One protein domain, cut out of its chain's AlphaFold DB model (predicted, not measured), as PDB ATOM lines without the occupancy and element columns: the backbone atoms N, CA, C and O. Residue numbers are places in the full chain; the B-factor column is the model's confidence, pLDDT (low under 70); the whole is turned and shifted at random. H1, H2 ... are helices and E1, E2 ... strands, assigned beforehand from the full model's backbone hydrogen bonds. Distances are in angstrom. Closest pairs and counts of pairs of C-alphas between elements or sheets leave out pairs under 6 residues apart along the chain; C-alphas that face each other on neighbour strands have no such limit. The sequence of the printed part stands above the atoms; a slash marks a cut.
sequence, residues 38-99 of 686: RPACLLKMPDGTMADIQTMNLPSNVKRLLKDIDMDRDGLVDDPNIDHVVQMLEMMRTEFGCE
ATOM      1  N   ARG A  38     -25.268 -45.142  52.550       58.31
ATOM      2  CA  ARG A  38     -24.502 -45.176  51.292       58.31
ATOM      3  C   ARG A  38     -23.088 -44.653  51.573       58.31
ATOM      4  O   ARG A  38     -22.988 -43.576  52.170       58.31
ATOM      5  N   PRO A  39     -22.025 -45.380  51.176       60.78
ATOM      6  CA  PRO A  39     -20.662 -44.930  51.401       60.78
ATOM      7  C   PRO A  39     -20.519 -43.531  50.805       60.78
ATOM      8  O   PRO A  39     -20.967 -43.262  49.685       60.78
ATOM      9  N   ALA A  40     -20.009 -42.605  51.617       79.31
ATOM     10  CA  ALA A  40     -19.744 -41.252  51.171       79.31
ATOM     11  C   ALA A  40     -18.824 -41.337  49.950       79.31
ATOM     12  O   ALA A  40     -17.806 -42.017  50.005       79.31
ATOM     13  N   CYS A  41     -19.218 -40.705  48.848       88.50
ATOM     14  CA  CYS A  41     -18.434 -40.715  47.621       88.50
ATOM     15  C   CYS A  41     -17.128 -39.947  47.907       88.50
ATOM     16  O   CYS A  41     -17.170 -38.771  48.294       88.50
ATOM     17  N   LEU A  42     -15.990 -40.633  47.823       92.75
ATOM     18  CA  LEU A  42     -14.664 -40.105  48.130       92.75
ATOM     19  C   LEU A  42     -13.961 -39.718  46.828       92.75
ATOM     20  O   LEU A  42     -13.886 -40.508  45.896       92.75
ATOM     21  N   LEU A  43     -13.414 -38.510  46.766       92.56
ATOM     22  CA  LEU A  43     -12.558 -38.065  45.671       92.56
ATOM     23  C   LEU A  43     -11.103 -38.377  46.019       92.56
ATOM     24  O   LEU A  43     -10.605 -37.916  47.053       92.56
ATOM     25  N   LYS A  44     -10.419 -39.130  45.159       92.88
ATOM     26  CA  LYS A  44      -8.984 -39.380  45.290       92.88
ATOM     27  C   LYS A  44      -8.218 -38.180  44.730       92.88
ATOM     28  O   LYS A  44      -8.299 -37.865  43.549       92.88
ATOM     29  N   MET A  45      -7.492 -37.481  45.592       90.25
ATOM     30  CA  MET A  45      -6.671 -36.329  45.220       90.25
ATOM     31  C   MET A  45      -5.322 -36.800  44.633       90.25
ATOM     32  O   MET A  45      -4.876 -37.909  44.939       90.25
ATOM     33  N   PRO A  46      -4.610 -35.963  43.849       86.94
ATOM     34  CA  PRO A  46      -3.328 -36.339  43.231       86.94
ATOM     35  C   PRO A  46      -2.222 -36.718  44.229       86.94
ATOM     36  O   PRO A  46      -1.277 -37.423  43.885       86.94
ATOM     37  N   ASP A  47      -2.324 -36.249  45.474       91.25
ATOM     38  CA  ASP A  47      -1.416 -36.593  46.573       91.25
ATOM     39  C   ASP A  47      -1.747 -37.947  47.238       91.25
ATOM     40  O   ASP A  47      -1.078 -38.354  48.190       91.25
ATOM     41  N   GLY A  48      -2.767 -38.652  46.737       88.44
ATOM     42  CA  GLY A  48      -3.266 -39.918  47.264       88.44
ATOM     43  C   GLY A  48      -4.195 -39.773  48.470       88.44
ATOM     44  O   GLY A  48      -4.611 -40.790  49.031       88.44
ATOM     45  N   THR A  49      -4.525 -38.548  48.893       93.62
ATOM     46  CA  THR A  49      -5.499 -38.331  49.970       93.62
ATOM     47  C   THR A  49      -6.928 -38.512  49.458       93.62
ATOM     48  O   THR A  49      -7.240 -38.209  48.311       93.62
ATOM     49  N   MET A  50      -7.809 -39.030  50.315       90.81
ATOM     50  CA  MET A  50      -9.233 -39.175  50.010       90.81
ATOM     51  C   MET A  50      -9.996 -38.027  50.656       90.81
ATOM     52  O   MET A  50      -9.868 -37.804  51.864       90.81
ATOM     53  N   ALA A  51     -10.812 -37.327  49.878       92.19
ATOM     54  CA  ALA A  51     -11.674 -36.276  50.388       92.19
ATOM     55  C   ALA A  51     -13.145 -36.639  50.206       92.19
ATOM     56  O   ALA A  51     -13.580 -36.991  49.115       92.19
ATOM     57  N   ASP A  52     -13.931 -36.513  51.270       93.50
ATOM     58  CA  ASP A  52     -15.375 -36.704  51.185       93.50
ATOM     59  C   ASP A  52     -16.017 -35.532  50.430       93.50
ATOM     60  O   ASP A  52     -16.022 -34.384  50.904       93.50
ATOM     61  N   ILE A  53     -16.596 -35.841  49.267       91.56
ATOM     62  CA  ILE A  53     -17.246 -34.889  48.358       91.56
ATOM     63  C   ILE A  53     -18.370 -34.117  49.070       91.56
ATOM     64  O   ILE A  53     -18.633 -32.952  48.745       91.56
ATOM     65  N   GLN A  54     -19.034 -34.709  50.072       91.38
ATOM     66  CA  GLN A  54     -20.086 -34.018  50.820       91.38
ATOM     67  C   GLN A  54     -19.535 -32.903  51.706       91.38
ATOM     68  O   GLN A  54     -20.156 -31.838  51.791       91.38
ATOM     69  N   THR A  55     -18.371 -33.131  52.318       91.62
ATOM     70  CA  THR A  55     -17.717 -32.179  53.232       91.62
ATOM     71  C   THR A  55     -16.999 -31.047  52.505       91.62
ATOM     72  O   THR A  55     -16.826 -29.964  53.066       91.62
ATOM     73  N   MET A  56     -16.628 -31.253  51.239       88.88
ATOM     74  CA  MET A  56     -16.027 -30.213  50.412       88.88
ATOM     75  C   MET A  56     -17.024 -29.080  50.128       88.88
ATOM     76  O   MET A  56     -18.214 -29.299  49.869       88.88
ATOM     77  N   ASN A  57     -16.534 -27.839  50.141       92.38
ATOM     78  CA  ASN A  57     -17.328 -26.644  49.845       92.38
ATOM     79  C   ASN A  57     -17.500 -26.453  48.325       92.38
ATOM     80  O   ASN A  57     -17.045 -25.468  47.750       92.38
ATOM     81  N   LEU A  58     -18.104 -27.447  47.671       90.19
ATOM     82  CA  LEU A  58     -18.383 -27.466  46.236       90.19
ATOM     83  C   LEU A  58     -19.857 -27.114  45.957       90.19
ATOM     84  O   LEU A  58     -20.732 -27.494  46.746       90.19
ATOM     85  N   PRO A  59     -20.167 -26.457  44.825       90.31
ATOM     86  CA  PRO A  59     -21.541 -26.264  44.365       90.31
ATOM     87  C   PRO A  59     -22.296 -27.597  44.214       90.31
ATOM     88  O   PRO A  59     -21.722 -28.618  43.832       90.31
ATOM     89  N   SER A  60     -23.605 -27.604  44.482       83.75
ATOM     90  CA  SER A  60     -24.432 -28.828  44.494       83.75
ATOM     91  C   SER A  60     -24.467 -29.578  43.157       83.75
ATOM     92  O   SER A  60     -24.587 -30.799  43.127       83.75
ATOM     93  N   ASN A  61     -24.351 -28.850  42.052       77.25
ATOM     94  CA  ASN A  61     -24.236 -29.367  40.691       77.25
ATOM     95  C   ASN A  61     -22.920 -30.130  40.474       77.25
ATOM     96  O   ASN A  61     -22.951 -31.221  39.918       77.25
ATOM     97  N   VAL A  62     -21.798 -29.626  40.996       80.75
ATOM     98  CA  VAL A  62     -20.500 -30.321  40.926       80.75
ATOM     99  C   VAL A  62     -20.516 -31.583  41.789       80.75
ATOM    100  O   VAL A  62     -20.033 -32.625  41.363       80.75
ATOM    101  N   LYS A  63     -21.154 -31.532  42.967       88.69
ATOM    102  CA  LYS A  63     -21.331 -32.719  43.823       88.69
ATOM    103  C   LYS A  63     -22.163 -33.815  43.153       88.69
ATOM    104  O   LYS A  63     -21.871 -34.989  43.347       88.69
ATOM    105  N   ARG A  64     -23.198 -33.448  42.384       87.44
ATOM    106  CA  ARG A  64     -23.960 -34.412  41.571       87.44
ATOM    107  C   ARG A  64     -23.105 -34.992  40.454       87.44
ATOM    108  O   ARG A  64     -23.045 -36.203  40.351       87.44
ATOM    109  N   LEU A  65     -22.409 -34.139  39.703       84.81
ATOM    110  CA  LEU A  65     -21.554 -34.579  38.604       84.81
ATOM    111  C   LEU A  65     -20.494 -35.576  39.086       84.81
ATOM    112  O   LEU A  65     -20.388 -36.654  38.529       84.81
ATOM    113  N   LEU A  66     -19.772 -35.263  40.166       87.94
ATOM    114  CA  LEU A  66     -18.763 -36.168  40.729       87.94
ATOM    115  C   LEU A  66     -19.357 -37.512  41.162       87.94
ATOM    116  O   LEU A  66     -18.717 -38.539  41.006       87.94
ATOM    117  N   LYS A  67     -20.600 -37.518  41.650       89.69
ATOM    118  CA  LYS A  67     -21.310 -38.754  41.988       89.69
ATOM    119  C   LYS A  67     -21.737 -39.553  40.751       89.69
ATOM    120  O   LYS A  67     -21.842 -40.768  40.835       89.69
ATOM    121  N   ASP A  68     -22.009 -38.881  39.638       87.56
ATOM    122  CA  ASP A  68     -22.371 -39.519  38.370       87.56
ATOM    123  C   ASP A  68     -21.129 -40.019  37.598       87.56
ATOM    124  O   ASP A  68     -21.266 -40.888  36.738       87.56
ATOM    125  N   ILE A  69     -19.933 -39.498  37.911       91.69
ATOM    126  CA  ILE A  69     -18.636 -39.938  37.356       91.69
ATOM    127  C   ILE A  69     -18.185 -41.286  37.950       91.69
ATOM    128  O   ILE A  69     -17.470 -42.027  37.283       91.69
ATOM    129  N   ASP A  70     -18.628 -41.630  39.163       91.50
ATOM    130  CA  ASP A  70     -18.420 -42.941  39.802       91.50
ATOM    131  C   ASP A  70     -19.237 -44.032  39.071       91.50
ATOM    132  O   ASP A  70     -20.372 -44.373  39.431       91.50
ATOM    133  N   MET A  71     -18.684 -44.509  37.951       83.81
ATOM    134  CA  MET A  71     -19.352 -45.415  37.015       83.81
ATOM    135  C   MET A  71     -19.452 -46.851  37.533       83.81
ATOM    136  O   MET A  71     -20.433 -47.545  37.236       83.81
ATOM    137  N   ASP A  72     -18.455 -47.304  38.286       89.56
ATOM    138  CA  ASP A  72     -18.393 -48.632  38.896       89.56
ATOM    139  C   ASP A  72     -19.092 -48.698  40.262       89.56
ATOM    140  O   ASP A  72     -19.387 -49.798  40.744       89.56
ATOM    141  N   ARG A  73     -19.500 -47.542  40.806       90.00
ATOM    142  CA  ARG A  73     -20.269 -47.396  42.052       90.00
ATOM    143  C   ARG A  73     -19.526 -47.947  43.257       90.00
ATOM    144  O   ARG A  73     -20.159 -48.446  44.196       90.00
ATOM    145  N   ASP A  74     -18.203 -47.879  43.234       91.31
ATOM    146  CA  ASP A  74     -17.373 -48.296  44.357       91.31
ATOM    147  C   ASP A  74     -17.337 -47.223  45.467       91.31
ATOM    148  O   ASP A  74     -16.877 -47.481  46.585       91.31
ATOM    149  N   GLY A  75     -17.932 -46.051  45.202       92.19
ATOM    150  CA  GLY A  75     -17.950 -44.910  46.102       92.19
ATOM    151  C   GLY A  75     -16.688 -44.064  45.991       92.19
ATOM    152  O   GLY A  75     -16.451 -43.241  46.879       92.19
ATOM    153  N   LEU A  76     -15.875 -44.256  44.952       92.81
ATOM    154  CA  LEU A  76     -14.590 -43.611  44.767       92.81
ATOM    155  C   LEU A  76     -14.467 -43.004  43.361       92.81
ATOM    156  O   LEU A  76     -14.599 -43.649  42.330       92.81
ATOM    157  N   VAL A  77     -14.173 -41.710  43.311       92.81
ATOM    158  CA  VAL A  77     -13.848 -41.026  42.056       92.81
ATOM    159  C   VAL A  77     -12.331 -41.025  41.926       92.81
ATOM    160  O   VAL A  77     -11.654 -40.211  42.565       92.81
ATOM    161  N   ASP A  78     -11.800 -41.978  41.164       92.62
ATOM    162  CA  ASP A  78     -10.374 -42.156  40.909       92.62
ATOM    163  C   ASP A  78      -9.963 -41.782  39.473       92.62
ATOM    164  O   ASP A  78     -10.778 -41.363  38.648       92.62
ATOM    165  N   ASP A  79      -8.657 -41.876  39.202       91.94
ATOM    166  CA  ASP A  79      -8.065 -41.510  37.913       91.94
ATOM    167  C   ASP A  79      -8.685 -42.311  36.738       91.94
ATOM    168  O   ASP A  79      -9.084 -41.676  35.767       91.94
ATOM    169  N   PRO A  80      -8.887 -43.647  36.826       91.25
ATOM    170  CA  PRO A  80      -9.631 -44.418  35.823       91.25
ATOM    171  C   PRO A  80     -11.042 -43.898  35.516       91.25
ATOM    172  O   PRO A  80     -11.421 -43.822  34.344       91.25
ATOM    173  N   ASN A  81     -11.819 -43.533  36.542       88.94
ATOM    174  CA  ASN A  81     -13.174 -43.007  36.360       88.94
ATOM    175  C   ASN A  81     -13.152 -41.652  35.630       88.94
ATOM    176  O   ASN A  81     -13.964 -41.403  34.732       88.94
ATOM    177  N   ILE A  82     -12.179 -40.796  35.949       88.62
ATOM    178  CA  ILE A  82     -11.968 -39.520  35.254       88.62
ATOM    179  C   ILE A  82     -11.492 -39.754  33.812       88.62
ATOM    180  O   ILE A  82     -12.046 -39.143  32.897       88.62
ATOM    181  N   ASP A  83     -10.535 -40.657  33.594       88.81
ATOM    182  CA  ASP A  83     -10.005 -41.002  32.270       88.81
ATOM    183  C   ASP A  83     -11.111 -41.520  31.344       88.81
ATOM    184  O   ASP A  83     -11.176 -41.128  30.180       88.81
ATOM    185  N   HIS A  84     -12.046 -42.325  31.860       85.50
ATOM    186  CA  HIS A  84     -13.209 -42.788  31.100       85.50
ATOM    187  C   HIS A  84     -14.111 -41.639  30.632       85.50
ATOM    188  O   HIS A  84     -14.579 -41.635  29.490       85.50
ATOM    189  N   VAL A  85     -14.356 -40.650  31.496       85.50
ATOM    190  CA  VAL A  85     -15.178 -39.479  31.157       85.50
ATOM    191  C   VAL A  85     -14.450 -38.566  30.177       85.50
ATOM    192  O   VAL A  85     -15.068 -38.084  29.228       85.50
ATOM    193  N   VAL A  86     -13.143 -38.367  30.358       87.31
ATOM    194  CA  VAL A  86     -12.301 -37.614  29.420       87.31
ATOM    195  C   VAL A  86     -12.299 -38.292  28.054       87.31
ATOM    196  O   VAL A  86     -12.586 -37.632  27.060       87.31
ATOM    197  N   GLN A  87     -12.091 -39.606  27.997       89.38
ATOM    198  CA  GLN A  87     -12.127 -40.371  26.752       89.38
ATOM    199  C   GLN A  87     -13.503 -40.286  26.077       89.38
ATOM    200  O   GLN A  87     -13.592 -40.161  24.857       89.38
ATOM    201  N   MET A  88     -14.594 -40.302  26.849       82.81
ATOM    202  CA  MET A  88     -15.944 -40.116  26.314       82.81
ATOM    203  C   MET A  88     -16.147 -38.711  25.724       82.81
ATOM    204  O   MET A  88     -16.739 -38.579  24.654       82.81
ATOM    205  N   LEU A  89     -15.638 -37.670  26.387       82.75
ATOM    206  CA  LEU A  89     -15.682 -36.293  25.886       82.75
ATOM    207  C   LEU A  89     -14.795 -36.101  24.650       82.75
ATOM    208  O   LEU A  89     -15.192 -35.390  23.727       82.75
ATOM    209  N   GLU A  90     -13.634 -36.752  24.596       85.44
ATOM    210  CA  GLU A  90     -12.766 -36.761  23.417       85.44
ATOM    211  C   GLU A  90     -13.431 -37.467  22.237       85.44
ATOM    212  O   GLU A  90     -13.446 -36.900  21.149       85.44
ATOM    213  N   MET A  91     -14.062 -38.628  22.452       84.94
ATOM    214  CA  MET A  91     -14.832 -39.316  21.408       84.94
ATOM    215  C   MET A  91     -15.976 -38.447  20.878       84.94
ATOM    216  O   MET A  91     -16.171 -38.358  19.669       84.94
ATOM    217  N   MET A  92     -16.713 -37.752  21.755       79.25
ATOM    218  CA  MET A  92     -17.726 -36.793  21.296       79.25
ATOM    219  C   MET A  92     -17.081 -35.677  20.471       79.25
ATOM    220  O   MET A  92     -17.544 -35.381  19.373       79.25
ATOM    221  N   ARG A  93     -15.984 -35.088  20.957       81.00
ATOM    222  CA  ARG A  93     -15.268 -34.021  20.248       81.00
ATOM    223  C   ARG A  93     -14.806 -34.457  18.855       81.00
ATOM    224  O   ARG A  93     -14.909 -33.657  17.924       81.00
ATOM    225  N   THR A  94     -14.293 -35.678  18.710       85.31
ATOM    226  CA  THR A  94     -13.842 -36.207  17.417       85.31
ATOM    227  C   THR A  94     -15.010 -36.476  16.472       85.31
ATOM    228  O   THR A  94     -14.932 -36.105  15.305       85.31
ATOM    229  N   GLU A  95     -16.111 -37.048  16.966       84.06
ATOM    230  CA  GLU A  95     -17.276 -37.403  16.140       84.06
ATOM    231  C   GLU A  95     -18.085 -36.184  15.678       84.06
ATOM    232  O   GLU A  95     -18.613 -36.170  14.569       84.06
ATOM    233  N   PHE A  96     -18.126 -35.106  16.469       81.25
ATOM    234  CA  PHE A  96     -18.735 -33.842  16.037       81.25
ATOM    235  C   PHE A  96     -17.894 -33.080  14.994       81.25
ATOM    236  O   PHE A  96     -18.219 -31.945  14.657       81.25
ATOM    237  N   GLY A  97     -16.810 -33.670  14.469       71.88
ATOM    238  CA  GLY A  97     -16.048 -33.102  13.351       71.88
ATOM    239  C   GLY A  97     -15.436 -31.738  13.663       71.88
ATOM    240  O   GLY A  97     -15.258 -30.902  12.776       71.88
ATOM    241  N   CYS A  98     -15.127 -31.482  14.935       62.72
ATOM    242  CA  CYS A  98     -14.634 -30.192  15.400       62.72
ATOM    243  C   CYS A  98     -13.143 -29.992  15.094       62.72
ATOM    244  O   CYS A  98     -12.346 -29.709  15.989       62.72
ATOM    245  N   GLU A  99     -12.765 -30.073  13.818       64.12
ATOM    246  CA  GLU A  99     -11.439 -29.647  13.352       64.12
ATOM    247  C   GLU A  99     -11.246 -28.125  13.498       64.12
ATOM    248  O   GLU A  99     -10.117 -27.652  13.578       64.12
TER     249      GLU A  99
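This is residues 38 to 99 of the 686 residues of the protein "Hypothetical protein" of Symbiodinium natans (UniProt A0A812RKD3). A small head, made of a two-strand hairpin, E1 and E2, the short helix H1 and the loops between them, has a long helical arm, the far part of H2, sticking out of it with residues 86 to 99. H2 starts at the head about perpendicular to H1. The printed part has 62 residues, with two named strands and then two named helices in the order E1, E2, H1, H2; the sheet E1 - E2 is antiparallel and the class is mostly helix. The whole is loose, with a radius of gyration of the C-alphas of 13.4 A, and elongated, spanning 40 by 23 by 22 A.

Look first at E1, residues 42 to 44, and E2, residues 50 to 52, an antiparallel hairpin at 148 degrees, where N 43 and O 51 are 2.8 A apart, within hydrogen-bond range. Residues 42 to 43 of E1 also pair, parallel, with residues 76 to 77. Go on to H1, residues 60 to 69, which is apart from E1, but only just, at 8.2 A. It only just touches H2, residues 79 to 95, with 3 pairs of C-alphas within 8 A; the closest are those of Ile 69 and Asn 81, 6.3 A. H2 touches H1 with residues 81 to 85 alone, and the lines of the two helices are about perpendicular at 89 degrees. E2 and H2 are apart. In H1 and H2 every O i to N i+4 pair is within hydrogen-bond range.

Find C-alpha 42 at (-14.664, -40.105, 48.130), where E1 begins; it runs 6.4 A, and E2 6.7 A. H1 runs 14.4 A from C-alpha 60 at (-24.432, -28.828, 44.494). H2 runs 24.0 A to C-alpha 95 at (-17.276, -37.403, 16.140).

The C-alphas of Arg 38 and Glu 99 are the two farthest apart, at 43.0 A. The printed part has no cut and no long link. Confidence is under 70 at residues 38 to 39 and 98 to 99.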